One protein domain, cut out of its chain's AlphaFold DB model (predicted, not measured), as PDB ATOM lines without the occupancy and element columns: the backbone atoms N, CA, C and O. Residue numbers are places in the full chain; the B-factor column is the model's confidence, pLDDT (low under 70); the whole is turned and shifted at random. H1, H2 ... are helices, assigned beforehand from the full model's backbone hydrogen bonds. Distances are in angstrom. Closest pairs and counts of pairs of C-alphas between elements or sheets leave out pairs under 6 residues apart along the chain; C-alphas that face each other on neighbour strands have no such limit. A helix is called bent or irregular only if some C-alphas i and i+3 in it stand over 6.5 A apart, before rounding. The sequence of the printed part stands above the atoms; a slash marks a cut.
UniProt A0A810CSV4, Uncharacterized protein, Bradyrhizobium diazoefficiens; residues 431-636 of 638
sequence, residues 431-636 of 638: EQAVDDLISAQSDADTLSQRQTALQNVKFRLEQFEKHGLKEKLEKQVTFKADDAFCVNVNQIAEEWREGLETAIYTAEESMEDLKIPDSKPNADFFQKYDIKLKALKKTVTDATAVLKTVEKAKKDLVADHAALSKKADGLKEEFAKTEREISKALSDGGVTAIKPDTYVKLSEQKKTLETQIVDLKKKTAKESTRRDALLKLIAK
ATOM      1  N   GLU A 431     208.796 169.554 269.171       84.25
ATOM      2  CA  GLU A 431     209.213 169.923 267.812       84.25
ATOM      3  C   GLU A 431     209.984 171.250 267.822       84.25
ATOM      4  O   GLU A 431     211.129 171.306 267.370       84.25
ATOM      5  N   GLN A 432     209.429 172.283 268.466       85.50
ATOM      6  CA  GLN A 432     210.083 173.588 268.574       85.50
ATOM      7  C   GLN A 432     211.422 173.514 269.331       85.50
ATOM      8  O   GLN A 432     212.396 174.163 268.946       85.50
ATOM      9  N   ALA A 433     211.494 172.727 270.411       82.81
ATOM     10  CA  ALA A 433     212.722 172.564 271.188       82.81
ATOM     11  C   ALA A 433     213.825 171.824 270.408       82.81
ATOM     12  O   ALA A 433     215.009 172.134 270.579       82.81
ATOM     13  N   VAL A 434     213.452 170.858 269.561       84.19
ATOM     14  CA  VAL A 434     214.379 170.153 268.664       84.19
ATOM     15  C   VAL A 434     214.934 171.110 267.611       84.19
ATOM     16  O   VAL A 434     216.157 171.189 267.459       84.19
ATOM     17  N   ASP A 435     214.077 171.889 266.951       83.50
ATOM     18  CA  ASP A 435     214.495 172.862 265.934       83.50
ATOM     19  C   ASP A 435     215.435 173.934 266.513       83.50
ATOM     20  O   ASP A 435     216.500 174.226 265.953       83.50
ATOM     21  N   ASP A 436     215.106 174.462 267.695       80.62
ATOM     22  CA  ASP A 436     215.927 175.439 268.416       80.62
ATOM     23  C   ASP A 436     217.321 174.898 268.785       80.62
ATOM     24  O   ASP A 436     218.298 175.664 268.823       80.62
ATOM     25  N   LEU A 437     217.423 173.599 269.091       81.75
ATOM     26  CA  LEU A 437     218.684 172.933 269.414       81.75
ATOM     27  C   LEU A 437     219.530 172.700 268.158       81.75
ATOM     28  O   LEU A 437     220.723 173.004 268.181       81.75
ATOM     29  N   ILE A 438     218.924 172.218 267.069       82.81
ATOM     30  CA  ILE A 438     219.607 172.027 265.779       82.81
ATOM     31  C   ILE A 438     220.186 173.362 265.289       82.81
ATOM     32  O   ILE A 438     221.355 173.438 264.906       82.81
ATOM     33  N   SER A 439     219.400 174.441 265.375       81.69
ATOM     34  CA  SER A 439     219.860 175.790 265.035       81.69
ATOM     35  C   SER A 439     221.030 176.247 265.919       81.69
ATOM     36  O   SER A 439     222.023 176.761 265.403       81.69
ATOM     37  N   ALA A 440     220.966 176.010 267.236       79.88
ATOM     38  CA  ALA A 440     222.045 176.381 268.155       79.88
ATOM     39  C   ALA A 440     223.349 175.604 267.897       79.88
ATOM     40  O   ALA A 440     224.427 176.189 267.984       79.88
ATOM     41  N   GLN A 441     223.258 174.316 267.551       80.44
ATOM     42  CA  GLN A 441     224.417 173.493 267.187       80.44
ATOM     43  C   GLN A 441     225.079 173.995 265.898       80.44
ATOM     44  O   GLN A 441     226.299 174.142 265.846       80.44
ATOM     45  N   SER A 442     224.282 174.353 264.888       82.06
ATOM     46  CA  SER A 442     224.794 174.950 263.647       82.06
ATOM     47  C   SER A 442     225.527 176.281 263.894       82.06
ATOM     48  O   SER A 442     226.608 176.528 263.341       82.06
ATOM     49  N   ASP A 443     224.991 177.120 264.785       81.62
ATOM     50  CA  ASP A 443     225.644 178.359 265.219       81.62
ATOM     51  C   ASP A 443     226.958 178.084 265.985       81.62
ATOM     52  O   ASP A 443     227.933 178.826 265.826       81.62
ATOM     53  N   ALA A 444     227.022 177.015 266.791       80.75
ATOM     54  CA  ALA A 444     228.212 176.612 267.548       80.75
ATOM     55  C   ALA A 444     229.344 176.106 266.643       80.75
ATOM     56  O   ALA A 444     230.499 176.521 266.805       80.75
ATOM     57  N   ASP A 445     229.012 175.305 265.633       81.94
ATOM     58  CA  ASP A 445     229.961 174.876 264.605       81.94
ATOM     59  C   ASP A 445     230.513 176.079 263.835       81.94
ATOM     60  O   ASP A 445     231.730 176.226 263.654       81.94
ATOM     61  N   THR A 446     229.631 177.009 263.455       83.31
ATOM     62  CA  THR A 446     230.020 178.258 262.793       83.31
ATOM     63  C   THR A 446     230.936 179.095 263.691       83.31
ATOM     64  O   THR A 446     231.954 179.617 263.229       83.31
ATOM     65  N   LEU A 447     230.641 179.195 264.991       84.56
ATOM     66  CA  LEU A 447     231.481 179.899 265.960       84.56
ATOM     67  C   LEU A 447     232.893 179.297 266.038       84.56
ATOM     68  O   LEU A 447     233.870 180.049 266.010       84.56
ATOM     69  N   SER A 448     233.011 177.969 266.100       83.38
ATOM     70  CA  SER A 448     234.298 177.261 266.151       83.38
ATOM     71  C   SER A 448     235.151 177.531 264.901       83.38
ATOM     72  O   SER A 448     236.332 177.899 264.992       83.38
ATOM     73  N   GLN A 449     234.532 177.470 263.716       85.19
ATOM     74  CA  GLN A 449     235.190 177.799 262.446       85.19
ATOM     75  C   GLN A 449     235.693 179.251 262.423       85.19
ATOM     76  O   GLN A 449     236.842 179.515 262.055       85.19
ATOM     77  N   ARG A 450     234.864 180.207 262.868       85.00
ATOM     78  CA  ARG A 450     235.219 181.638 262.913       85.00
ATOM     79  C   ARG A 450     236.325 181.924 263.931       85.00
ATOM     80  O   ARG A 450     237.205 182.733 263.646       85.00
ATOM     81  N   GLN A 451     236.334 181.247 265.080       84.69
ATOM     82  CA  GLN A 451     237.403 181.359 266.082       84.69
ATOM     83  C   GLN A 451     238.745 180.844 265.554       84.69
ATOM     84  O   GLN A 451     239.768 181.506 265.738       84.69
ATOM     85  N   THR A 452     238.734 179.716 264.842       85.31
ATOM     86  CA  THR A 452     239.927 179.158 264.189       85.31
ATOM     87  C   THR A 452     240.460 180.117 263.125       85.31
ATOM     88  O   THR A 452     241.656 180.417 263.080       85.31
ATOM     89  N   ALA A 453     239.563 180.682 262.308       85.25
ATOM     90  CA  ALA A 453     239.917 181.709 261.335       85.25
ATOM     91  C   ALA A 453     240.515 182.957 262.010       85.25
ATOM     92  O   ALA A 453     241.535 183.470 261.549       85.25
ATOM     93  N   LEU A 454     239.946 183.412 263.134       87.06
ATOM     94  CA  LEU A 454     240.457 184.561 263.886       87.06
ATOM     95  C   LEU A 454     241.856 184.297 264.456       87.06
ATOM     96  O   LEU A 454     242.704 185.184 264.397       87.06
ATOM     97  N   GLN A 455     242.116 183.102 264.995       83.12
ATOM     98  CA  GLN A 455     243.449 182.727 265.480       83.12
ATOM     99  C   GLN A 455     244.483 182.746 264.353       83.12
ATOM    100  O   GLN A 455     245.562 183.309 264.526       83.12
ATOM    101  N   ASN A 456     244.135 182.207 263.182       84.75
ATOM    102  CA  ASN A 456     245.001 182.250 262.007       84.75
ATOM    103  C   ASN A 456     245.289 183.701 261.582       84.75
ATOM    104  O   ASN A 456     246.445 184.085 261.409       84.75
ATOM    105  N   VAL A 457     244.257 184.548 261.501       84.31
ATOM    106  CA  VAL A 457     244.416 185.974 261.176       84.31
ATOM    107  C   VAL A 457     245.293 186.694 262.211       84.31
ATOM    108  O   VAL A 457     246.192 187.435 261.815       84.31
ATOM    109  N   LYS A 458     245.103 186.449 263.517       83.31
ATOM    110  CA  LYS A 458     245.939 187.022 264.591       83.31
ATOM    111  C   LYS A 458     247.400 186.593 264.471       83.31
ATOM    112  O   LYS A 458     248.271 187.455 264.460       83.31
ATOM    113  N   PHE A 459     247.659 185.299 264.291       82.00
ATOM    114  CA  PHE A 459     249.014 184.775 264.113       82.00
ATOM    115  C   PHE A 459     249.702 185.366 262.876       82.00
ATOM    116  O   PHE A 459     250.873 185.740 262.921       82.00
ATOM    117  N   ARG A 460     248.969 185.505 261.762       79.12
ATOM    118  CA  ARG A 460     249.499 186.164 260.564       79.12
ATOM    119  C   ARG A 460     249.828 187.623 260.858       79.12
ATOM    120  O   ARG A 460     250.935 188.029 260.531       79.12
ATOM    121  N   LEU A 461     248.933 188.373 261.509       81.31
ATOM    122  CA  LEU A 461     249.153 189.774 261.900       81.31
ATOM    123  C   LEU A 461     250.373 189.959 262.820       81.31
ATOM    124  O   LEU A 461     251.133 190.898 262.599       81.31
ATOM    125  N   GLU A 462     250.627 189.053 263.771       81.19
ATOM    126  CA  GLU A 462     251.825 189.080 264.634       81.19
ATOM    127  C   GLU A 462     253.133 189.015 263.831       81.19
ATOM    128  O   GLU A 462     254.125 189.651 264.196       81.19
ATOM    129  N   GLN A 463     253.154 188.288 262.706       75.38
ATOM    130  CA  GLN A 463     254.324 188.276 261.825       75.38
ATOM    131  C   GLN A 463     254.570 189.644 261.183       75.38
ATOM    132  O   GLN A 463     255.724 190.027 261.036       75.38
ATOM    133  N   PHE A 464     253.522 190.408 260.860       74.31
ATOM    134  CA  PHE A 464     253.662 191.774 260.342       74.31
ATOM    135  C   PHE A 464     254.077 192.769 261.442       74.31
ATOM    136  O   PHE A 464     254.853 193.688 261.176       74.31
ATOM    137  N   GLU A 465     253.619 192.587 262.687       71.88
ATOM    138  CA  GLU A 465     253.983 193.458 263.819       71.88
ATOM    139  C   GLU A 465     255.491 193.424 264.130       71.88
ATOM    140  O   GLU A 465     256.073 194.471 264.417       71.88
ATOM    141  N   LYS A 466     256.159 192.270 263.958       74.81
ATOM    142  CA  LYS A 466     257.627 192.125 264.110       74.81
ATOM    143  C   LYS A 466     258.449 193.012 263.167       74.81
ATOM    144  O   LYS A 466     259.626 193.240 263.426       74.81
ATOM    145  N   HIS A 467     257.836 193.527 262.102       70.50
ATOM    146  CA  HIS A 467     258.470 194.421 261.131       70.50
ATOM    147  C   HIS A 467     258.050 195.895 261.287       70.50
ATOM    148  O   HIS A 467     258.281 196.698 260.384       70.50
ATOM    149  N   GLY A 468     257.428 196.274 262.414       68.31
ATOM    150  CA  GLY A 468     257.104 197.675 262.729       68.31
ATOM    151  C   GLY A 468     255.996 198.282 261.858       68.31
ATOM    152  O   GLY A 468     255.904 199.501 261.721       68.31
ATOM    153  N   LEU A 469     255.164 197.441 261.236       70.25
ATOM    154  CA  LEU A 469     254.093 197.855 260.319       70.25
ATOM    155  C   LEU A 469     252.882 198.474 261.024       70.25
ATOM    156  O   LEU A 469     252.154 199.256 260.416       70.25
ATOM    157  N   LYS A 470     252.687 198.138 262.302       70.00
ATOM    158  CA  LYS A 470     251.537 198.548 263.113       70.00
ATOM    159  C   LYS A 470     251.414 200.066 263.218       70.00
ATOM    160  O   LYS A 470     250.415 200.614 262.780       70.00
ATOM    161  N   GLU A 471     252.454 200.731 263.713       70.31
ATOM    162  CA  GLU A 471     252.469 202.186 263.938       70.31
ATOM    163  C   GLU A 471     252.402 202.974 262.621       70.31
ATOM    164  O   GLU A 471     251.804 204.044 262.552       70.31
ATOM    165  N   LYS A 472     252.972 202.427 261.539       68.69
ATOM    166  CA  LYS A 472     253.014 203.104 260.235       68.69
ATOM    167  C   LYS A 472     251.704 203.005 259.448       68.69
ATOM    168  O   LYS A 472     251.439 203.874 258.625       68.69
ATOM    169  N   LEU A 473     250.900 201.964 259.679       75.50
ATOM    170  CA  LEU A 473     249.624 201.731 258.984       75.50
ATOM    171  C   LEU A 473     248.397 201.963 259.880       75.50
ATOM    172  O   LEU A 473     247.269 201.859 259.402       75.50
ATOM    173  N   GLU A 474     248.585 202.314 261.157       78.12
ATOM    174  CA  GLU A 474     247.517 202.504 262.151       78.12
ATOM    175  C   GLU A 474     246.435 203.482 261.682       78.12
ATOM    176  O   GLU A 474     245.243 203.200 261.802       78.12
ATOM    177  N   LYS A 475     246.839 204.599 261.066       77.12
ATOM    178  CA  LYS A 475     245.913 205.605 260.528       77.12
ATOM    179  C   LYS A 475     245.016 205.029 259.419       77.12
ATOM    180  O   LYS A 475     243.815 205.283 259.417       77.12
ATOM    181  N   GLN A 476     245.574 204.219 258.515       76.31
ATOM    182  CA  GLN A 476     244.836 203.572 257.419       76.31
ATOM    183  C   GLN A 476     243.934 202.438 257.931       76.31
ATOM    184  O   GLN A 476     242.797 202.297 257.483       76.31
ATOM    185  N   VAL A 477     244.424 201.653 258.897       76.88
ATOM    186  CA  VAL A 477     243.656 200.585 259.553       76.88
ATOM    187  C   VAL A 477     242.472 201.164 260.325       76.88
ATOM    188  O   VAL A 477     241.371 200.638 260.205       76.88
ATOM    189  N   THR A 478     242.666 202.260 261.062       79.62
ATOM    190  CA  THR A 478     241.599 202.939 261.818       79.62
ATOM    191  C   THR A 478     240.519 203.468 260.882       79.62
ATOM    192  O   THR A 478     239.343 203.199 261.096       79.62
ATOM    193  N   PHE A 479     240.914 204.104 259.777       80.25
ATOM    194  CA  PHE A 479     239.960 204.633 258.803       80.25
ATOM    195  C   PHE A 479     239.063 203.539 258.205       80.25
ATOM    196  O   PHE A 479     237.846 203.682 258.128       80.25
ATOM    197  N   LYS A 480     239.659 202.405 257.824       77.50
ATOM    198  CA  LYS A 480     238.916 201.235 257.336       77.50
ATOM    199  C   LYS A 480     238.049 200.594 258.419       77.50
ATOM    200  O   LYS A 480     236.979 200.064 258.136       77.50
ATOM    201  N   ALA A 481     238.492 200.653 259.671       76.25
ATOM    202  CA  ALA A 481     237.729 200.176 260.811       76.25
ATOM    203  C   ALA A 481     236.476 201.037 261.066       76.25
ATOM    204  O   ALA A 481     235.459 200.483 261.494       76.25
ATOM    205  N   ASP A 482     236.558 202.347 260.831       82.62
ATOM    206  CA  ASP A 482     235.443 203.294 260.934       82.62
ATOM    207  C   ASP A 482     234.455 203.113 259.770       82.62
ATOM    208  O   ASP A 482     233.249 203.033 259.996       82.62
ATOM    209  N   ASP A 483     234.963 202.933 258.546       82.56
ATOM    210  CA  ASP A 483     234.163 202.604 257.355       82.56
ATOM    211  C   ASP A 483     233.345 201.316 257.566       82.56
ATOM    212  O   ASP A 483     232.120 201.312 257.443       82.56
ATOM    213  N   ALA A 484     233.988 200.244 258.046       78.25
ATOM    214  CA  ALA A 484     233.311 198.987 258.364       78.25
ATOM    215  C   ALA A 484     232.219 199.134 259.446       78.25
ATOM    216  O   ALA A 484     231.199 198.443 259.397       78.25
ATOM    217  N   PHE A 485     232.406 200.030 260.423       83.62
ATOM    218  CA  PHE A 485     231.376 200.323 261.424       83.62
ATOM    219  C   PHE A 485     230.165 201.015 260.786       83.62
ATOM    220  O   PHE A 485     229.032 200.597 261.025       83.62
ATOM    221  N   CYS A 486     230.392 202.018 259.936       86.38
ATOM    222  CA  CYS A 486     229.322 202.701 259.211       86.38
ATOM    223  C   CYS A 486     228.565 201.756 258.264       86.38
ATOM    224  O   CYS A 486     227.337 201.823 258.200       86.38
ATOM    225  N   VAL A 487     229.257 200.836 257.581       83.69
ATOM    226  CA  VAL A 487     228.621 199.770 256.783       83.69
ATOM    227  C   VAL A 487     227.682 198.923 257.648       83.69
ATOM    228  O   VAL A 487     226.529 198.722 257.272       83.69
ATOM    229  N   ASN A 488     228.130 198.485 258.828       80.50
ATOM    230  CA  ASN A 488     227.307 197.685 259.739       80.50
ATOM    231  C   ASN A 488     226.085 198.456 260.273       80.50
ATOM    232  O   ASN A 488     224.986 197.914 260.328       80.50
ATOM    233  N   VAL A 489     226.252 199.733 260.636       86.44
ATOM    234  CA  VAL A 489     225.137 200.590 261.077       86.44
ATOM    235  C   VAL A 489     224.093 200.749 259.967       86.44
ATOM    236  O   VAL A 489     222.898 200.642 260.237       86.44
ATOM    237  N   ASN A 490     224.529 200.949 258.721       87.69
ATOM    238  CA  ASN A 490     223.626 201.053 257.575       87.69
ATOM    239  C   ASN A 490     222.875 199.741 257.302       87.69
ATOM    240  O   ASN A 490     221.694 199.789 256.965       87.69
ATOM    241  N   GLN A 491     223.536 198.594 257.482       84.94
ATOM    242  CA  GLN A 491     222.911 197.277 257.349       84.94
ATOM    243  C   GLN A 491     221.815 197.065 258.404       84.94
ATOM    244  O   GLN A 491     220.685 196.744 258.052       84.94
ATOM    245  N   ILE A 492     222.107 197.331 259.683       84.12
ATOM    246  CA  ILE A 492     221.121 197.216 260.775       84.12
ATOM    247  C   ILE A 492     219.931 198.160 260.547       84.12
ATOM    248  O   ILE A 492     218.782 197.793 260.790       84.12
ATOM    249  N   ALA A 493     220.191 199.385 260.078       88.12
ATOM    250  CA  ALA A 493     219.135 200.343 259.762       88.12
ATOM    251  C   ALA A 493     218.238 199.870 258.604       88.12
ATOM    252  O   ALA A 493     217.040 200.154 258.623       88.12
ATOM    253  N   GLU A 494     218.794 199.154 257.618       90.00
ATOM    254  CA  GLU A 494     218.005 198.565 256.534       90.00
ATOM    255  C   GLU A 494     217.161 197.384 257.011       90.00
ATOM    256  O   GLU A 494     215.960 197.366 256.763       90.00
ATOM    257  N   GLU A 495     217.743 196.459 257.773       86.56
ATOM    258  CA  GLU A 495     217.012 195.314 258.335       86.56
ATOM    259  C   GLU A 495     215.835 195.768 259.214       86.56
ATOM    260  O   GLU A 495     214.738 195.209 259.147       86.56
ATOM    261  N   TRP A 496     216.026 196.830 260.006       90.38
ATOM    262  CA  TRP A 496     214.949 197.421 260.800       90.38
ATOM    263  C   TRP A 496     213.838 198.036 259.936       90.38
ATOM    264  O   TRP A 496     212.656 197.867 260.242       90.38
ATOM    265  N   ARG A 497     214.198 198.736 258.851       93.38
ATOM    266  CA  ARG A 497     213.228 199.301 257.902       93.38
ATOM    267  C   ARG A 497     212.416 198.190 257.233       93.38
ATOM    268  O   ARG A 497     211.193 198.274 257.242       93.38
ATOM    269  N   GLU A 498     213.074 197.167 256.691       90.31
ATOM    270  CA  GLU A 498     212.418 196.048 255.999       90.31
ATOM    271  C   GLU A 498     211.472 195.274 256.930       90.31
ATOM    272  O   GLU A 498     210.342 194.952 256.553       90.31
ATOM    273  N   GLY A 499     211.893 195.028 258.177       88.94
ATOM    274  CA  GLY A 499     211.048 194.383 259.183       88.94
ATOM    275  C   GLY A 499     209.791 195.196 259.507       88.94
ATOM    276  O   GLY A 499     208.694 194.640 259.598       88.94
ATOM    277  N   LEU A 500     209.927 196.521 259.634       91.81
ATOM    278  CA  LEU A 500     208.797 197.416 259.884       91.81
ATOM    279  C   LEU A 500     207.860 197.521 258.667       91.81
ATOM    280  O   LEU A 500     206.645 197.492 258.834       91.81
ATOM    281  N   GLU A 501     208.411 197.598 257.456       92.56
ATOM    282  CA  GLU A 501     207.660 197.628 256.193       92.56
ATOM    283  C   GLU A 501     206.827 196.353 255.999       92.56
ATOM    284  O   GLU A 501     205.629 196.429 255.724       92.56
ATOM    285  N   THR A 502     207.420 195.185 256.252       91.38
ATOM    286  CA  THR A 502     206.731 193.886 256.168       91.38
ATOM    287  C   THR A 502     205.572 193.789 257.164       91.38
ATOM    288  O   THR A 502     204.478 193.328 256.821       91.38
ATOM    289  N   ALA A 503     205.784 194.246 258.403       89.00
ATOM    290  CA  ALA A 503     204.748 194.250 259.434       89.00
ATOM    291  C   ALA A 503     203.574 195.179 259.076       89.00
ATOM    292  O   ALA A 503     202.419 194.819 259.309       89.00
ATOM    293  N   ILE A 504     203.861 196.346 258.486       92.00
ATOM    294  CA  ILE A 504     202.834 197.281 258.003       92.00
ATOM    295  C   ILE A 504     202.035 196.643 256.866       92.00
ATOM    296  O   ILE A 504     200.814 196.582 256.972       92.00
ATOM    297  N   TYR A 505     202.704 196.102 255.844       88.75
ATOM    298  CA  TYR A 505     202.047 195.467 254.696       88.75
ATOM    299  C   TYR A 505     201.080 194.351 255.125       88.75
ATOM    300  O   TYR A 505     199.915 194.339 254.736       88.75
ATOM    301  N   THR A 506     201.535 193.459 256.011       88.44
ATOM    302  CA  THR A 506     200.721 192.341 256.523       88.44
ATOM    303  C   THR A 506     199.486 192.836 257.290       88.44
ATOM    304  O   THR A 506     198.397 192.259 257.200       88.44
ATOM    305  N   ALA A 507     199.643 193.914 258.066       88.12
ATOM    306  CA  ALA A 507     198.551 194.519 258.818       88.12
ATOM    307  C   ALA A 507     197.551 195.248 257.906       88.12
ATOM    308  O   ALA A 507     196.351 195.175 258.163       88.12
ATOM    309  N   GLU A 508     198.018 195.925 256.853       88.56
ATOM    310  CA  GLU A 508     197.158 196.577 255.858       88.56
ATOM    311  C   GLU A 508     196.282 195.549 255.132       88.56
ATOM    312  O   GLU A 508     195.059 195.697 255.139       88.56
ATOM    313  N   GLU A 509     196.880 194.465 254.627       86.88
ATOM    314  CA  GLU A 509     196.173 193.374 253.939       86.88
ATOM    315  C   GLU A 509     195.104 192.733 254.842       86.88
ATOM    316  O   GLU A 509     193.938 192.616 254.471       86.88
ATOM    317  N   SER A 510     195.459 192.414 256.091       84.75
ATOM    318  CA  SER A 510     194.527 191.803 257.052       84.75
ATOM    319  C   SER A 510     193.358 192.719 257.447       84.75
ATOM    320  O   SER A 510     192.315 192.245 257.903       84.75
ATOM    321  N   MET A 511     193.523 194.042 257.339       87.56
ATOM    322  CA  MET A 511     192.528 195.031 257.771       87.56
ATOM    323  C   MET A 511     191.694 195.622 256.627       87.56
ATOM    324  O   MET A 511     190.690 196.297 256.907       87.56
ATOM    325  N   GLU A 512     192.070 195.396 255.367       82.31
ATOM    326  CA  GLU A 512     191.389 195.938 254.186       82.31
ATOM    327  C   GLU A 512     189.944 195.416 254.074       82.31
ATOM    328  O   GLU A 512     189.001 196.202 253.924       82.31
ATOM    329  N   ASP A 513     189.749 194.117 254.310       79.38
ATOM    330  CA  ASP A 513     188.450 193.443 254.183       79.38
ATOM    331  C   ASP A 513     187.526 193.592 255.400       79.38
ATOM    332  O   ASP A 513     186.336 193.260 255.348       79.38
ATOM    333  N   LEU A 514     188.026 194.150 256.504       85.69
ATOM    334  CA  LEU A 514     187.227 194.358 257.709       85.69
ATOM    335  C   LEU A 514     186.246 195.521 257.507       85.69
ATOM    336  O   LEU A 514     186.594 196.696 257.702       85.69
ATOM    337  N   LYS A 515     185.005 195.179 257.138       84.81
ATOM    338  CA  LYS A 515     183.862 196.094 256.993       84.81
ATOM    339  C   LYS A 515     182.801 195.814 258.053       84.81
ATOM    340  O   LYS A 515     182.502 194.668 258.375       84.81
ATOM    341  N   ILE A 516     182.207 196.883 258.580       86.62
ATOM    342  CA  ILE A 516     181.062 196.788 259.487       86.62
ATOM    343  C   ILE A 516     179.834 196.317 258.683       86.62
ATOM    344  O   ILE A 516     179.532 196.923 257.652       86.62
ATOM    345  N   PRO A 517     179.106 195.279 259.132       83.44
ATOM    346  CA  PRO A 517     177.853 194.860 258.508       83.44
ATOM    347  C   PRO A 517     176.740 195.907 258.660       83.44
ATOM    348  O   PRO A 517     176.578 196.491 259.732       83.44
ATOM    349  N   ASP A 518     175.901 196.069 257.632       83.94
ATOM    350  CA  ASP A 518     174.675 196.885 257.699       83.94
ATOM    351  C   ASP A 518     173.539 196.116 258.408       83.94
ATOM    352  O   ASP A 518     172.589 195.610 257.804       83.94
ATOM    353  N   SER A 519     173.691 195.932 259.723       84.00
ATOM    354  CA  SER A 519     172.738 195.196 260.559       84.00
ATOM    355  C   SER A 519     171.671 196.129 261.134       84.00
ATOM    356  O   SER A 519     171.854 196.718 262.199       84.00
ATOM    357  N   LYS A 520     170.506 196.197 260.476       83.56
ATOM    358  CA  LYS A 520     169.313 196.910 260.979       83.56
ATOM    359  C   LYS A 520     168.933 196.580 262.435       83.56
ATOM    360  O   LYS A 520     168.659 197.521 263.175       83.56
ATOM    361  N   PRO A 521     168.915 195.307 262.888       77.06
ATOM    362  CA  PRO A 521     168.542 194.995 264.271       77.06
ATOM    363  C   PRO A 521     169.618 195.364 265.304       77.06
ATOM    364  O   PRO A 521     169.290 195.523 266.473       77.06
ATOM    365  N   ASN A 522     170.884 195.524 264.896       87.69
ATOM    366  CA  ASN A 522     172.016 195.757 265.802       87.69
ATOM    367  C   ASN A 522     172.753 197.076 265.510       87.69
ATOM    368  O   ASN A 522     173.951 197.193 265.790       87.69
ATOM    369  N   ALA A 523     172.061 198.063 264.935       88.25
ATOM    370  CA  ALA A 523     172.667 199.305 264.451       88.25
ATOM    371  C   ALA A 523     173.487 200.030 265.538       88.25
ATOM    372  O   ALA A 523     174.630 200.426 265.299       88.25
ATOM    373  N   ASP A 524     172.955 200.112 266.760       86.94
ATOM    374  CA  ASP A 524     173.604 200.790 267.890       86.94
ATOM    375  C   ASP A 524     174.906 200.105 268.338       86.94
ATOM    376  O   ASP A 524     175.865 200.767 268.750       86.94
ATOM    377  N   PHE A 525     174.961 198.770 268.270       90.69
ATOM    378  CA  PHE A 525     176.170 198.013 268.596       90.69
ATOM    379  C   PHE A 525     177.256 198.277 267.557       90.69
ATOM    380  O   PHE A 525     178.383 198.634 267.910       90.69
ATOM    381  N   PHE A 526     176.909 198.147 266.275       93.19
ATOM    382  CA  PHE A 526     177.869 198.304 265.190       93.19
ATOM    383  C   PHE A 526     178.357 199.747 265.029       93.19
ATOM    384  O   PHE A 526     179.527 199.932 264.706       93.19
ATOM    385  N   GLN A 527     177.559 200.763 265.383       88.81
ATOM    386  CA  GLN A 527     178.059 202.140 265.510       88.81
ATOM    387  C   GLN A 527     179.183 202.263 266.547       88.81
ATOM    388  O   GLN A 527     180.221 202.868 266.279       88.81
ATOM    389  N   LYS A 528     179.009 201.675 267.738       89.75
ATOM    390  CA  LYS A 528     180.039 201.709 268.792       89.75
ATOM    391  C   LYS A 528     181.269 200.886 268.412       89.75
ATOM    392  O   LYS A 528     182.390 201.260 268.756       89.75
ATOM    393  N   TYR A 529     181.062 199.765 267.728       91.12
ATOM    394  CA  TYR A 529     182.137 198.883 267.288       91.12
ATOM    395  C   TYR A 529     182.984 199.520 266.174       91.12
ATOM    396  O   TYR A 529     184.210 199.430 266.219       91.12
ATOM    397  N   ASP A 530     182.358 200.246 265.241       91.81
ATOM    398  CA  ASP A 530     183.033 200.963 264.149       91.81
ATOM    399  C   ASP A 530     184.060 201.984 264.658       91.81
ATOM    400  O   ASP A 530     185.170 202.072 264.137       91.81
ATOM    401  N   ILE A 531     183.749 202.698 265.744       91.62
ATOM    402  CA  ILE A 531     184.691 203.637 266.375       91.62
ATOM    403  C   ILE A 531     185.971 202.911 266.819       91.62
ATOM    404  O   ILE A 531     187.078 203.404 266.590       91.62
ATOM    405  N   LYS A 532     185.835 201.727 267.429       92.62
ATOM    406  CA  LYS A 532     186.979 200.923 267.888       92.62
ATOM    407  C   LYS A 532     187.764 200.337 266.716       92.62
ATOM    408  O   LYS A 532     188.991 200.360 266.745       92.62
ATOM    409  N   LEU A 533     187.074 199.868 265.675       91.06
ATOM    410  CA  LEU A 533     187.711 199.351 264.463       91.06
ATOM    411  C   LEU A 533     188.520 200.441 263.745       91.06
ATOM    412  O   LEU A 533     189.657 200.204 263.350       91.06
ATOM    413  N   LYS A 534     187.982 201.663 263.640       90.62
ATOM    414  CA  LYS A 534     188.703 202.824 263.094       90.62
ATOM    415  C   LYS A 534     189.931 203.192 263.924       90.62
ATOM    416  O   LYS A 534     190.972 203.501 263.352       90.62
ATOM    417  N   ALA A 535     189.827 203.138 265.253       91.19
ATOM    418  CA  ALA A 535     190.968 203.378 266.135       91.19
ATOM    419  C   ALA A 535     192.085 202.340 265.930       91.19
ATOM    420  O   ALA A 535     193.251 202.716 265.909       91.19
ATOM    421  N   LEU A 536     191.733 201.068 265.713       90.44
ATOM    422  CA  LEU A 536     192.696 200.018 265.376       90.44
ATOM    423  C   LEU A 536     193.333 200.246 263.997       90.44
ATOM    424  O   LEU A 536     194.549 200.226 263.887       90.44
ATOM    425  N   LYS A 537     192.549 200.553 262.954       89.81
ATOM    426  CA  LYS A 537     193.110 200.853 261.619       89.81
ATOM    427  C   LYS A 537     194.085 202.037 261.653       89.81
ATOM    428  O   LYS A 537     195.092 202.032 260.951       89.81
ATOM    429  N   LYS A 538     193.835 203.026 262.516       90.75
ATOM    430  CA  LYS A 538     194.731 204.174 262.701       90.75
ATOM    431  C   LYS A 538     196.127 203.773 263.200       90.75
ATOM    432  O   LYS A 538     197.092 204.420 262.807       90.75
ATOM    433  N   THR A 539     196.273 202.710 263.998       91.69
ATOM    434  CA  THR A 539     197.602 202.304 264.497       91.69
ATOM    435  C   THR A 539     198.530 201.854 263.370       91.69
ATOM    436  O   THR A 539     199.740 202.034 263.471       91.69
ATOM    437  N   VAL A 540     197.973 201.310 262.284       90.31
ATOM    438  CA  VAL A 540     198.735 200.959 261.077       90.31
ATOM    439  C   VAL A 540     199.237 202.227 260.387       90.31
ATOM    440  O   VAL A 540     200.420 202.334 260.088       90.31
ATOM    441  N   THR A 541     198.379 203.243 260.254       87.00
ATOM    442  CA  THR A 541     198.769 204.557 259.714       87.00
ATOM    443  C   THR A 541     199.861 205.232 260.549       87.00
ATOM    444  O   THR A 541     200.791 205.826 259.998       87.00
ATOM    445  N   ASP A 542     199.771 205.136 261.877       90.94
ATOM    446  CA  ASP A 542     200.789 205.666 262.786       90.94
ATOM    447  C   ASP A 542     202.133 204.926 262.596       90.94
ATOM    448  O   ASP A 542     203.188 205.563 262.559       90.94
ATOM    449  N   ALA A 543     202.118 203.605 262.379       90.12
ATOM    450  CA  ALA A 543     203.317 202.824 262.060       90.12
ATOM    451  C   ALA A 543     203.948 203.233 260.713       90.12
ATOM    452  O   ALA A 543     205.171 203.372 260.626       90.12
ATOM    453  N   THR A 544     203.144 203.544 259.689       90.81
ATOM    454  CA  THR A 544     203.636 204.096 258.413       90.81
ATOM    455  C   THR A 544     204.375 205.427 258.607       90.81
ATOM    456  O   THR A 544     205.348 205.718 257.905       90.81
ATOM    457  N   ALA A 545     203.965 206.255 259.573       91.12
ATOM    458  CA  ALA A 545     204.685 207.486 259.908       91.12
ATOM    459  C   ALA A 545     206.045 207.207 260.581       91.12
ATOM    460  O   ALA A 545     207.028 207.910 260.315       91.12
ATOM    461  N   VAL A 546     206.128 206.159 261.407       91.69
ATOM    462  CA  VAL A 546     207.398 205.692 261.986       91.69
ATOM    463  C   VAL A 546     208.339 205.195 260.888       91.69
ATOM    464  O   VAL A 546     209.507 205.582 260.892       91.69
ATOM    465  N   LEU A 547     207.838 204.440 259.903       93.06
ATOM    466  CA  LEU A 547     208.638 203.962 258.767       93.06
ATOM    467  C   LEU A 547     209.330 205.118 258.031       93.06
ATOM    468  O   LEU A 547     210.545 205.090 257.848       93.06
ATOM    469  N   LYS A 548     208.604 206.203 257.736       91.56
ATOM    470  CA  LYS A 548     209.185 207.412 257.115       91.56
ATOM    471  C   LYS A 548     210.288 208.054 257.960       91.56
ATOM    472  O   LYS A 548     211.235 208.636 257.430       91.56
ATOM    473  N   THR A 549     210.166 207.977 259.284       92.31
ATOM    474  CA  THR A 549     211.181 208.496 260.210       92.31
ATOM    475  C   THR A 549     212.451 207.647 260.159       92.31
ATOM    476  O   THR A 549     213.553 208.197 260.115       92.31
ATOM    477  N   VAL A 550     212.300 206.319 260.099       91.12
ATOM    478  CA  VAL A 550     213.408 205.364 259.932       91.12
ATOM    479  C   VAL A 550     214.108 205.566 258.587       91.12
ATOM    480  O   VAL A 550     215.332 205.673 258.551       91.12
ATOM    481  N   GLU A 551     213.355 205.705 257.493       91.75
ATOM    482  CA  GLU A 551     213.907 205.964 256.155       91.75
ATOM    483  C   GLU A 551     214.732 207.252 256.109       91.75
ATOM    484  O   GLU A 551     215.817 207.284 255.520       91.75
ATOM    485  N   LYS A 552     214.246 208.313 256.764       92.19
ATOM    486  CA  LYS A 552     214.981 209.573 256.877       92.19
ATOM    487  C   LYS A 552     216.286 209.389 257.652       92.19
ATOM    488  O   LYS A 552     217.336 209.776 257.148       92.19
ATOM    489  N   ALA A 553     216.235 208.769 258.832       91.56
ATOM    490  CA  ALA A 553     217.424 208.529 259.648       91.56
ATOM    491  C   ALA A 553     218.465 207.672 258.907       91.56
ATOM    492  O   ALA A 553     219.648 208.003 258.908       91.56
ATOM    493  N   LYS A 554     218.024 206.620 258.206       93.00
ATOM    494  CA  LYS A 554     218.885 205.799 257.343       93.00
ATOM    495  C   LYS A 554     219.551 206.651 256.262       93.00
ATOM    496  O   LYS A 554     220.755 206.548 256.057       93.00
ATOM    497  N   LYS A 555     218.789 207.503 255.571       91.75
ATOM    498  CA  LYS A 555     219.323 208.375 254.517       91.75
ATOM    499  C   LYS A 555     220.398 209.328 255.046       91.75
ATOM    500  O   LYS A 555     221.419 209.499 254.382       91.75
ATOM    501  N   ASP A 556     220.179 209.905 256.224       91.12
ATOM    502  CA  ASP A 556     221.142 210.795 256.880       91.12
ATOM    503  C   ASP A 556     222.427 210.024 257.262       91.12
ATOM    504  O   ASP A 556     223.527 210.468 256.936       91.12
ATOM    505  N   LEU A 557     222.302 208.807 257.811       91.44
ATOM    506  CA  LEU A 557     223.440 207.919 258.110       91.44
ATOM    507  C   LEU A 557     224.249 207.537 256.858       91.44
ATOM    508  O   LEU A 557     225.482 207.550 256.888       91.44
ATOM    509  N   VAL A 558     223.580 207.239 255.738       90.31
ATOM    510  CA  VAL A 558     224.253 206.965 254.455       90.31
ATOM    511  C   VAL A 558     224.993 208.204 253.941       90.31
ATOM    512  O   VAL A 558     226.096 208.080 253.404       90.31
ATOM    513  N   ALA A 559     224.422 209.399 254.109       89.62
ATOM    514  CA  ALA A 559     225.062 210.646 253.697       89.62
ATOM    515  C   ALA A 559     226.322 210.954 254.528       89.62
ATOM    516  O   ALA A 559     227.361 211.298 253.956       89.62
ATOM    517  N   ASP A 560     226.258 210.765 255.847       89.19
ATOM    518  CA  ASP A 560     227.405 210.930 256.746       89.19
ATOM    519  C   ASP A 560     228.497 209.888 256.470       89.19
ATOM    520  O   ASP A 560     229.686 210.224 256.416       89.19
ATOM    521  N   HIS A 561     228.106 208.639 256.195       89.62
ATOM    522  CA  HIS A 561     229.029 207.599 255.751       89.62
ATOM    523  C   HIS A 561     229.734 207.995 254.443       89.62
ATOM    524  O   HIS A 561     230.957 207.922 254.357       89.62
ATOM    525  N   ALA A 562     229.008 208.524 253.452       85.50
ATOM    526  CA  ALA A 562     229.608 209.001 252.205       85.50
ATOM    527  C   ALA A 562     230.577 210.183 252.418       85.50
ATOM    528  O   ALA A 562     231.574 210.315 251.702       85.50
ATOM    529  N   ALA A 563     230.316 211.051 253.402       86.00
ATOM    530  CA  ALA A 563     231.232 212.125 253.782       86.00
ATOM    531  C   ALA A 563     232.523 211.585 254.425       86.00
ATOM    532  O   ALA A 563     233.604 212.126 254.167       86.00
ATOM    533  N   LEU A 564     232.431 210.506 255.212       85.25
ATOM    534  CA  LEU A 564     233.590 209.764 255.707       85.25
ATOM    535  C   LEU A 564     234.371 209.140 254.540       85.25
ATOM    536  O   LEU A 564     235.568 209.394 254.425       85.25
ATOM    537  N   SER A 565     233.717 208.439 253.609       80.94
ATOM    538  CA  SER A 565     234.396 207.841 252.446       80.94
ATOM    539  C   SER A 565     235.127 208.889 251.588       80.94
ATOM    540  O   SER A 565     236.262 208.664 251.176       80.94
ATOM    541  N   LYS A 566     234.563 210.096 251.411       82.88
ATOM    542  CA  LYS A 566     235.252 211.213 250.725       82.88
ATOM    543  C   LYS A 566     236.516 211.689 251.446       82.88
ATOM    544  O   LYS A 566     237.495 212.049 250.790       82.88
ATOM    545  N   LYS A 567     236.517 211.711 252.784       81.50
ATOM    546  CA  LYS A 567     237.731 212.001 253.571       81.50
ATOM    547  C   LYS A 567     238.779 210.898 253.389       81.50
ATOM    548  O   LYS A 567     239.963 211.216 253.321       81.50
ATOM    549  N   ALA A 568     238.348 209.641 253.256       73.62
ATOM    550  CA  ALA A 568     239.214 208.504 252.931       73.62
ATOM    551  C   ALA A 568     239.901 208.693 251.577       73.62
ATOM    552  O   ALA A 568     241.118 208.548 251.467       73.62
ATOM    553  N   ASP A 569     239.120 209.058 250.555       74.38
ATOM    554  CA  ASP A 569     239.603 209.245 249.187       74.38
ATOM    555  C   ASP A 569     240.654 210.360 249.094       74.38
ATOM    556  O   ASP A 569     241.649 210.212 248.383       74.38
ATOM    557  N   GLY A 570     240.493 211.441 249.866       76.44
ATOM    558  CA  GLY A 570     241.487 212.519 249.956       76.44
ATOM    559  C   GLY A 570     242.831 212.090 250.561       76.44
ATOM    560  O   GLY A 570     243.856 212.701 250.265       76.44
ATOM    561  N   LEU A 571     242.847 211.021 251.362       77.75
ATOM    562  CA  LEU A 571     244.045 210.448 251.992       77.75
ATOM    563  C   LEU A 571     244.616 209.257 251.202       77.75
ATOM    564  O   LEU A 571     245.639 208.694 251.584       77.75
ATOM    565  N   LYS A 572     243.993 208.865 250.086       75.88
ATOM    566  CA  LYS A 572     244.344 207.654 249.330       75.88
ATOM    567  C   LYS A 572     245.773 207.666 248.786       75.88
ATOM    568  O   LYS A 572     246.456 206.648 248.866       75.88
ATOM    569  N   GLU A 573     246.244 208.805 248.272       75.94
ATOM    570  CA  GLU A 573     247.634 208.935 247.802       75.94
ATOM    571  C   GLU A 573     248.623 209.017 248.976       75.94
ATOM    572  O   GLU A 573     249.737 208.512 248.864       75.94
ATOM    573  N   GLU A 574     248.215 209.577 250.124       73.25
ATOM    574  CA  GLU A 574     249.011 209.555 251.362       73.25
ATOM    575  C   GLU A 574     249.216 208.107 251.832       73.25
ATOM    576  O   GLU A 574     250.354 207.683 252.019       73.25
ATOM    577  N   PHE A 575     248.142 207.313 251.908       76.75
ATOM    578  CA  PHE A 575     248.209 205.891 252.253       76.75
ATOM    579  C   PHE A 575     249.034 205.085 251.240       76.75
ATOM    580  O   PHE A 575     249.916 204.325 251.637       76.75
ATOM    581  N   ALA A 576     248.835 205.301 249.934       72.06
ATOM    582  CA  ALA A 576     249.616 204.630 248.891       72.06
ATOM    583  C   ALA A 576     251.109 204.996 248.949       72.06
ATOM    584  O   ALA A 576     251.972 204.148 248.708       72.06
ATOM    585  N   LYS A 577     251.443 206.248 249.289       74.44
ATOM    586  CA  LYS A 577     252.826 206.690 249.494       74.44
ATOM    587  C   LYS A 577     253.448 205.999 250.709       74.44
ATOM    588  O   LYS A 577     254.538 205.447 250.577       74.44
ATOM    589  N   THR A 578     252.742 205.948 251.840       71.94
ATOM    590  CA  THR A 578     253.179 205.226 253.044       71.94
ATOM    591  C   THR A 578     253.389 203.732 252.763       71.94
ATOM    592  O   THR A 578     254.415 203.176 253.151       71.94
ATOM    593  N   GLU A 579     252.500 203.080 252.006       71.00
ATOM    594  CA  GLU A 579     252.670 201.681 251.586       71.00
ATOM    595  C   GLU A 579     253.893 201.469 250.673       71.00
ATOM    596  O   GLU A 579     254.613 200.477 250.836       71.00
ATOM    597  N   ARG A 580     254.167 202.389 249.732       75.69
ATOM    598  CA  ARG A 580     255.359 202.345 248.858       75.69
ATOM    599  C   ARG A 580     256.649 202.528 249.661       75.69
ATOM    600  O   ARG A 580     257.606 201.789 249.441       75.69
ATOM    601  N   GLU A 581     256.673 203.477 250.595       74.44
ATOM    602  CA  GLU A 581     257.819 203.747 251.476       74.44
ATOM    603  C   GLU A 581     258.127 202.549 252.382       74.44
ATOM    604  O   GLU A 581     259.280 202.131 252.496       74.44
ATOM    605  N   ILE A 582     257.092 201.938 252.960       74.56
ATOM    606  CA  ILE A 582     257.205 200.707 253.745       74.56
ATOM    607  C   ILE A 582     257.693 199.537 252.883       74.56
ATOM    608  O   ILE A 582     258.602 198.819 253.294       74.56
ATOM    609  N   SER A 583     257.121 199.338 251.690       75.19
ATOM    610  CA  SER A 583     257.516 198.245 250.788       75.19
ATOM    611  C   SER A 583     258.976 198.374 250.350       75.19
ATOM    612  O   SER A 583     259.692 197.375 250.291       75.19
ATOM    613  N   LYS A 584     259.439 199.605 250.098       73.12
ATOM    614  CA  LYS A 584     260.843 199.895 249.793       73.12
ATOM    615  C   LYS A 584     261.750 199.581 250.988       73.12
ATOM    616  O   LYS A 584     262.718 198.852 250.820       73.12
ATOM    617  N   ALA A 585     261.387 200.021 252.195       72.00
ATOM    618  CA  ALA A 585     262.147 199.736 253.416       72.00
ATOM    619  C   ALA A 585     262.229 198.231 253.754       72.00
ATOM    620  O   ALA A 585     263.263 197.760 254.223       72.00
ATOM    621  N   LEU A 586     261.162 197.465 253.500       73.44
ATOM    622  CA  LEU A 586     261.153 196.005 253.667       73.44
ATOM    623  C   LEU A 586     262.025 195.302 252.615       73.44
ATOM    624  O   LEU A 586     262.768 194.382 252.958       73.44
ATOM    625  N   SER A 587     261.982 195.763 251.358       71.62
ATOM    626  CA  SER A 587     262.817 195.243 250.267       71.62
ATOM    627  C   SER A 587     264.306 195.523 250.494       71.62
ATOM    628  O   SER A 587     265.121 194.621 250.311       71.62
ATOM    629  N   ASP A 588     264.659 196.734 250.936       70.50
ATOM    630  CA  ASP A 588     266.037 197.127 251.266       70.50
ATOM    631  C   ASP A 588     266.587 196.321 252.468       70.50
ATOM    632  O   ASP A 588     267.788 196.079 252.564       70.50
ATOM    633  N   GLY A 589     265.703 195.842 253.354       64.31
ATOM    634  CA  GLY A 589     266.010 194.933 254.467       64.31
ATOM    635  C   GLY A 589     265.959 193.432 254.130       64.31
ATOM    636  O   GLY A 589     266.053 192.612 255.042       64.31
ATOM    637  N   GLY A 590     265.788 193.051 252.856       63.78
ATOM    638  CA  GLY A 590     265.789 191.652 252.398       63.78
ATOM    639  C   GLY A 590     264.477 190.874 252.595       63.78
ATOM    640  O   GLY A 590     264.459 189.657 252.415       63.78
ATOM    641  N   VAL A 591     263.369 191.539 252.946       67.88
ATOM    642  CA  VAL A 591     262.067 190.908 253.229       67.88
ATOM    643  C   VAL A 591     261.077 191.190 252.095       67.88
ATOM    644  O   VAL A 591     260.459 192.248 252.036       67.88
ATOM    645  N   THR A 592     260.876 190.223 251.195       62.56
ATOM    646  CA  THR A 592     259.981 190.360 250.022       62.56
ATOM    647  C   THR A 592     258.612 189.686 250.188       62.56
ATOM    648  O   THR A 592     257.687 189.954 249.422       62.56
ATOM    649  N   ALA A 593     258.450 188.824 251.197       64.56
ATOM    650  CA  ALA A 593     257.220 188.058 251.432       64.56
ATOM    651  C   ALA A 593     256.099 188.860 252.131       64.56
ATOM    652  O   ALA A 593     254.951 188.414 252.171       64.56
ATOM    653  N   ILE A 594     256.411 190.038 252.678       71.62
ATOM    654  CA  ILE A 594     255.505 190.838 253.510       71.62
ATOM    655  C   ILE A 594     255.002 192.042 252.713       71.62
ATOM    656  O   ILE A 594     255.774 192.926 252.356       71.62
ATOM    657  N   LYS A 595     253.691 192.076 252.440       75.25
ATOM    658  CA  LYS A 595     253.028 193.158 251.696       75.25
ATOM    659  C   LYS A 595     252.156 194.016 252.629       75.25
ATOM    660  O   LYS A 595     251.300 193.441 253.304       75.25
ATOM    661  N   PRO A 596     252.302 195.354 252.632       71.75
ATOM    662  CA  PRO A 596     251.496 196.264 253.459       71.75
ATOM    663  C   PRO A 596     249.973 196.136 253.271       71.75
ATOM    664  O   PRO A 596     249.250 196.030 254.255       71.75
ATOM    665  N   ASP A 597     249.479 196.021 252.034       73.94
ATOM    666  CA  ASP A 597     248.042 195.829 251.741       73.94
ATOM    667  C   ASP A 597     247.472 194.534 252.363       73.94
ATOM    668  O   ASP A 597     246.332 194.483 252.829       73.94
ATOM    669  N   THR A 598     248.289 193.477 252.465       78.56
ATOM    670  CA  THR A 598     247.886 192.231 253.135       78.56
ATOM    671  C   THR A 598     247.664 192.445 254.632       78.56
ATOM    672  O   THR A 598     246.748 191.847 255.193       78.56
ATOM    673  N   TYR A 599     248.457 193.304 255.281       79.44
ATOM    674  CA  TYR A 599     248.264 193.655 256.691       79.44
ATOM    675  C   TYR A 599     246.927 194.368 256.904       79.44
ATOM    676  O   TYR A 599     246.146 193.979 257.768       79.44
ATOM    677  N   VAL A 600     246.628 195.356 256.056       75.81
ATOM    678  CA  VAL A 600     245.374 196.116 256.104       75.81
ATOM    679  C   VAL A 600     244.158 195.194 255.935       75.81
ATOM    680  O   VAL A 600     243.237 195.239 256.751       75.81
ATOM    681  N   LYS A 601     244.183 194.291 254.943       78.94
ATOM    682  CA  LYS A 601     243.110 193.306 254.704       78.94
ATOM    683  C   LYS A 601     242.938 192.314 255.855       78.94
ATOM    684  O   LYS A 601     241.813 191.969 256.213       78.94
ATOM    685  N   LEU A 602     244.035 191.844 256.451       81.31
ATOM    686  CA  LEU A 602     243.977 190.943 257.606       81.31
ATOM    687  C   LEU A 602     243.426 191.656 258.851       81.31
ATOM    688  O   LEU A 602     242.676 191.046 259.610       81.31
ATOM    689  N   SER A 603     243.735 192.941 259.048       78.94
ATOM    690  CA  SER A 603     243.178 193.735 260.154       78.94
ATOM    691  C   SER A 603     241.671 193.981 260.004       78.94
ATOM    692  O   SER A 603     240.944 193.901 260.994       78.94
ATOM    693  N   GLU A 604     241.172 194.195 258.782       78.06
ATOM    694  CA  GLU A 604     239.727 194.243 258.492       78.06
ATOM    695  C   GLU A 604     239.057 192.898 258.794       78.06
ATOM    696  O   GLU A 604     238.091 192.831 259.555       78.06
ATOM    697  N   GLN A 605     239.617 191.805 258.263       81.75
ATOM    698  CA  GLN A 605     239.111 190.455 258.514       81.75
ATOM    699  C   GLN A 605     239.081 190.124 260.009       81.75
ATOM    700  O   GLN A 605     238.123 189.509 260.475       81.75
ATOM    701  N   LYS A 606     240.085 190.567 260.779       83.69
ATOM    702  CA  LYS A 606     240.119 190.416 262.237       83.69
ATOM    703  C   LYS A 606     238.917 191.094 262.897       83.69
ATOM    704  O   LYS A 606     238.228 190.438 263.673       83.69
ATOM    705  N   LYS A 607     238.642 192.366 262.580       78.94
ATOM    706  CA  LYS A 607     237.544 193.136 263.194       78.94
ATOM    707  C   LYS A 607     236.168 192.557 262.835       78.94
ATOM    708  O   LYS A 607     235.301 192.439 263.703       78.94
ATOM    709  N   THR A 608     235.990 192.117 261.588       80.12
ATOM    710  CA  THR A 608     234.765 191.433 261.139       80.12
ATOM    711  C   THR A 608     234.557 190.110 261.872       80.12
ATOM    712  O   THR A 608     233.474 189.866 262.400       80.12
ATOM    713  N   LEU A 609     235.595 189.270 261.965       81.94
ATOM    714  CA  LEU A 609     235.523 188.003 262.697       81.94
ATOM    715  C   LEU A 609     235.268 188.225 264.193       81.94
ATOM    716  O   LEU A 609     234.467 187.502 264.774       81.94
ATOM    717  N   GLU A 610     235.894 189.229 264.815       82.81
ATOM    718  CA  GLU A 610     235.658 189.580 266.222       82.81
ATOM    719  C   GLU A 610     234.197 189.985 266.470       82.81
ATOM    720  O   GLU A 610     233.600 189.514 267.437       82.81
ATOM    721  N   THR A 611     233.593 190.762 265.566       79.56
ATOM    722  CA  THR A 611     232.178 191.168 265.651       79.56
ATOM    723  C   THR A 611     231.238 189.969 265.492       79.56
ATOM    724  O   THR A 611     230.398 189.719 266.354       79.56
ATOM    725  N   GLN A 612     231.442 189.150 264.453       81.62
ATOM    726  CA  GLN A 612     230.644 187.938 264.214       81.62
ATOM    727  C   GLN A 612     230.744 186.936 265.373       81.62
ATOM    728  O   GLN A 612     229.755 186.310 265.746       81.62
ATOM    729  N   ILE A 613     231.929 186.796 265.976       84.31
ATOM    730  CA  ILE A 613     232.148 185.933 267.141       84.31
ATOM    731  C   ILE A 613     231.384 186.443 268.366       84.31
ATOM    732  O   ILE A 613     230.896 185.619 269.135       84.31
ATOM    733  N   VAL A 614     231.270 187.758 268.578       81.50
ATOM    734  CA  VAL A 614     230.486 188.314 269.697       81.50
ATOM    735  C   VAL A 614     229.010 187.954 269.557       81.50
ATOM    736  O   VAL A 614     228.405 187.499 270.530       81.50
ATOM    737  N   ASP A 615     228.441 188.093 268.362       77.50
ATOM    738  CA  ASP A 615     227.027 187.781 268.134       77.50
ATOM    739  C   ASP A 615     226.750 186.277 268.168       77.50
ATOM    740  O   ASP A 615     225.809 185.843 268.834       77.50
ATOM    741  N   LEU A 616     227.617 185.460 267.561       79.44
ATOM    742  CA  LEU A 616     227.514 184.003 267.649       79.44
ATOM    743  C   LEU A 616     227.685 183.509 269.090       79.44
ATOM    744  O   LEU A 616     226.915 182.661 269.518       79.44
ATOM    745  N   LYS A 617     228.596 184.087 269.890       81.06
ATOM    746  CA  LYS A 617     228.724 183.760 271.324       81.06
ATOM    747  C   LYS A 617     227.449 184.050 272.115       81.06
ATOM    748  O   LYS A 617     227.127 183.293 273.024       81.06
ATOM    749  N   LYS A 618     226.716 185.124 271.798       78.31
ATOM    750  CA  LYS A 618     225.423 185.412 272.448       78.31
ATOM    751  C   LYS A 618     224.363 184.366 272.093       78.31
ATOM    752  O   LYS A 618     223.555 184.018 272.954       78.31
ATOM    753  N   LYS A 619     224.363 183.875 270.849       73.31
ATOM    754  CA  LYS A 619     223.431 182.841 270.373       73.31
ATOM    755  C   LYS A 619     223.762 181.458 270.947       73.31
ATOM    756  O   LYS A 619     222.873 180.792 271.472       73.31
ATOM    757  N   THR A 620     225.039 181.077 270.962       72.75
ATOM    758  CA  THR A 620     225.509 179.759 271.427       72.75
ATOM    759  C   THR A 620     225.619 179.643 272.945       72.75
ATOM    760  O   THR A 620     225.516 178.544 273.478       72.75
ATOM    761  N   ALA A 621     225.716 180.753 273.689       70.88
ATOM    762  CA  ALA A 621     225.663 180.730 275.159       70.88
ATOM    763  C   ALA A 621     224.378 180.084 275.713       70.88
ATOM    764  O   ALA A 621     224.351 179.654 276.864       70.88
ATOM    765  N   LYS A 622     223.317 180.006 274.900       67.50
ATOM    766  CA  LYS A 622     222.043 179.369 275.253       67.50
ATOM    767  C   LYS A 622     221.958 177.895 274.850       67.50
ATOM    768  O   LYS A 622     220.956 177.266 275.163       67.50
ATOM    769  N   GLU A 623     222.964 177.330 274.184       71.38
ATOM    770  CA  GLU A 623     222.933 175.954 273.672       71.38
ATOM    771  C   GLU A 623     222.770 174.925 274.801       71.38
ATOM    772  O   GLU A 623     221.859 174.101 274.748       71.38
ATOM    773  N   SER A 624     223.571 175.026 275.871       70.50
ATOM    774  CA  SER A 624     223.427 174.156 277.053       70.50
ATOM    775  C   SER A 624     222.037 174.291 277.674       70.50
ATOM    776  O   SER A 624     221.419 173.295 278.026       70.50
ATOM    777  N   THR A 625     221.505 175.513 277.750       76.62
ATOM    778  CA  THR A 625     220.165 175.771 278.288       76.62
ATOM    779  C   THR A 625     219.062 175.177 277.408       76.62
ATOM    780  O   THR A 625     218.100 174.630 277.938       76.62
ATOM    781  N   ARG A 626     219.194 175.250 276.076       78.12
ATOM    782  CA  ARG A 626     218.259 174.645 275.109       78.12
ATOM    783  C   ARG A 626     218.315 173.118 275.153       78.12
ATOM    784  O   ARG A 626     217.275 172.469 275.162       78.12
ATOM    785  N   ARG A 627     219.517 172.548 275.275       77.44
ATOM    786  CA  ARG A 627     219.722 171.108 275.473       77.44
ATOM    787  C   ARG A 627     219.100 170.624 276.784       77.44
ATOM    788  O   ARG A 627     218.392 169.623 276.781       77.44
ATOM    789  N   ASP A 628     219.313 171.347 277.881       79.56
ATOM    790  CA  ASP A 628     218.718 171.025 279.183       79.56
ATOM    791  C   ASP A 628     217.189 171.172 279.166       79.56
ATOM    792  O   ASP A 628     216.487 170.395 279.812       79.56
ATOM    793  N   ALA A 629     216.653 172.146 278.422       78.19
ATOM    794  CA  ALA A 629     215.213 172.307 278.228       78.19
ATOM    795  C   ALA A 629     214.604 171.117 277.470       78.19
ATOM    796  O   ALA A 629     213.585 170.583 277.907       78.19
ATOM    797  N   LEU A 630     215.261 170.645 276.404       80.62
ATOM    798  CA  LEU A 630     214.843 169.451 275.668       80.62
ATOM    799  C   LEU A 630     214.910 168.189 276.545       80.62
ATOM    800  O   LEU A 630     213.956 167.418 276.588       80.62
ATOM    801  N   LEU A 631     215.997 167.997 277.302       80.88
ATOM    802  CA  LEU A 631     216.130 166.856 278.217       80.88
ATOM    803  C   LEU A 631     215.055 166.864 279.310       80.88
ATOM    804  O   LEU A 631     214.529 165.809 279.648       80.88
ATOM    805  N   LYS A 632     214.680 168.039 279.830       81.19
ATOM    806  CA  LYS A 632     213.565 168.175 280.781       81.19
ATOM    807  C   LYS A 632     212.203 167.882 280.159       81.19
ATOM    808  O   LYS A 632     211.343 167.363 280.860       81.19
ATOM    809  N   LEU A 633     211.989 168.224 278.887       79.50
ATOM    810  CA  LEU A 633     210.759 167.882 278.165       79.50
ATOM    811  C   LEU A 633     210.643 166.369 277.954       79.50
ATOM    812  O   LEU A 633     209.573 165.813 278.173       79.50
ATOM    813  N   ILE A 634     211.748 165.703 277.611       77.56
ATOM    814  CA  ILE A 634     211.802 164.243 277.437       77.56
ATOM    815  C   ILE A 634     211.660 163.511 278.782       77.56
ATOM    816  O   ILE A 634     210.994 162.486 278.857       77.56
ATOM    817  N   ALA A 635     212.250 164.042 279.858       73.00
ATOM    818  CA  ALA A 635     212.192 163.450 281.197       73.00
ATOM    819  C   ALA A 635     210.875 163.719 281.949       73.00
ATOM    820  O   ALA A 635     210.737 163.310 283.096       73.00
ATOM    821  N   LYS A 636     209.913 164.425 281.344       62.34
ATOM    822  CA  LYS A 636     208.654 164.827 281.996       62.34
ATOM    823  C   LYS A 636     207.647 163.672 282.172       62.34
ATOM    824  O   LYS A 636     206.546 163.936 282.651       62.34
TER     825      LYS A 636
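This is residues 431 to 636 of the 638 residues of an uncharacterized protein of Bradyrhizobium diazoefficiens (UniProt A0A810CSV4). Picture a long, flat V of helices, one arm being the long hairpin of H2 and H3, the other H1 with H5 and then H6 running back along it. The arms meet where H1 turns into H2; H5 packs on the first part of H2 there, and H4 caps this end, while residues 519 to 525 stick out at the far tip of the hairpin. The printed part has 206 residues with six named helices, H1 to H6 in chain order, and no named strand: all helix. It is extended, with a radius of gyration of the C-alphas of 27.5 A and spans of 98 by 56 by 18 A.

Start with the longest helix, H3, residues 520 to 570, which has a kink of 48 degrees near residue 527. It touches H2, residues 469 to 512, at a shallow tilt of 17 degrees, opposite ways, as a helical hairpin; the closest C-alphas, of Ala 493 and Lys 554, are 6.0 A apart. H2 has a kink of 48 degrees near residue 476. Both are irregular: C-alphas 472 and 475 are 7.5 A apart in H2, and C-alphas 521 and 524 are 8.5 A apart in H3. Look next at H5, residues 596 to 620: its residues 596 to 607 alone touch H2, at a steep tilt of 42 degrees, with the closest C-alphas, of Val 477 and Val 600, 5.9 A apart. H4, residues 572 to 588, touches H5 at a steep tilt of 70.0 degrees, only just short of about perpendicular; the closest C-alphas, of Glu 579 and Pro 596, are 5.9 A apart. H4 also touches H2, with the C-alphas of Gln 476 and Phe 575 closest at 6.6 A. H1, residues 431 to 465, touches H5 at a shallow tilt of 26 degrees, opposite ways, closest at the C-alphas of Ala 444 and Thr 620, 5.7 A apart. With residues 433 to 441 alone H1 touches H6, residues 623 to 636; the C-alphas of Ala 440 and Glu 623 are closest at 5.6 A. H1 and H3 are apart. Every O i to N i+4 pair is within hydrogen-bond range in H4, H5 and H6; the counts are 30 of 31 in H1, 38 of 40 in H2 and 40 of 47 in H3.

Find C-alpha 431 at (209.213, 169.923, 267.812); from there H1 runs 50.7 A to C-alpha 465. H2 covers 63.0 A and H3 74.7 A, ending at C-alpha 570, (241.487, 212.519, 249.956). H4 measures 24.2 A, H5 35.6 A and H6 19.9 A, to C-alpha 636 at (208.654, 164.827, 281.996).

The C-alphas farthest apart, of Pro 521 and Asp 588, are 98.4 A apart. The printed part has no cut and no long link. The mean pLDDT of the printed part is 81.8; look for values under 70 at residues 468, 472, 589 to 593, 622 and 636.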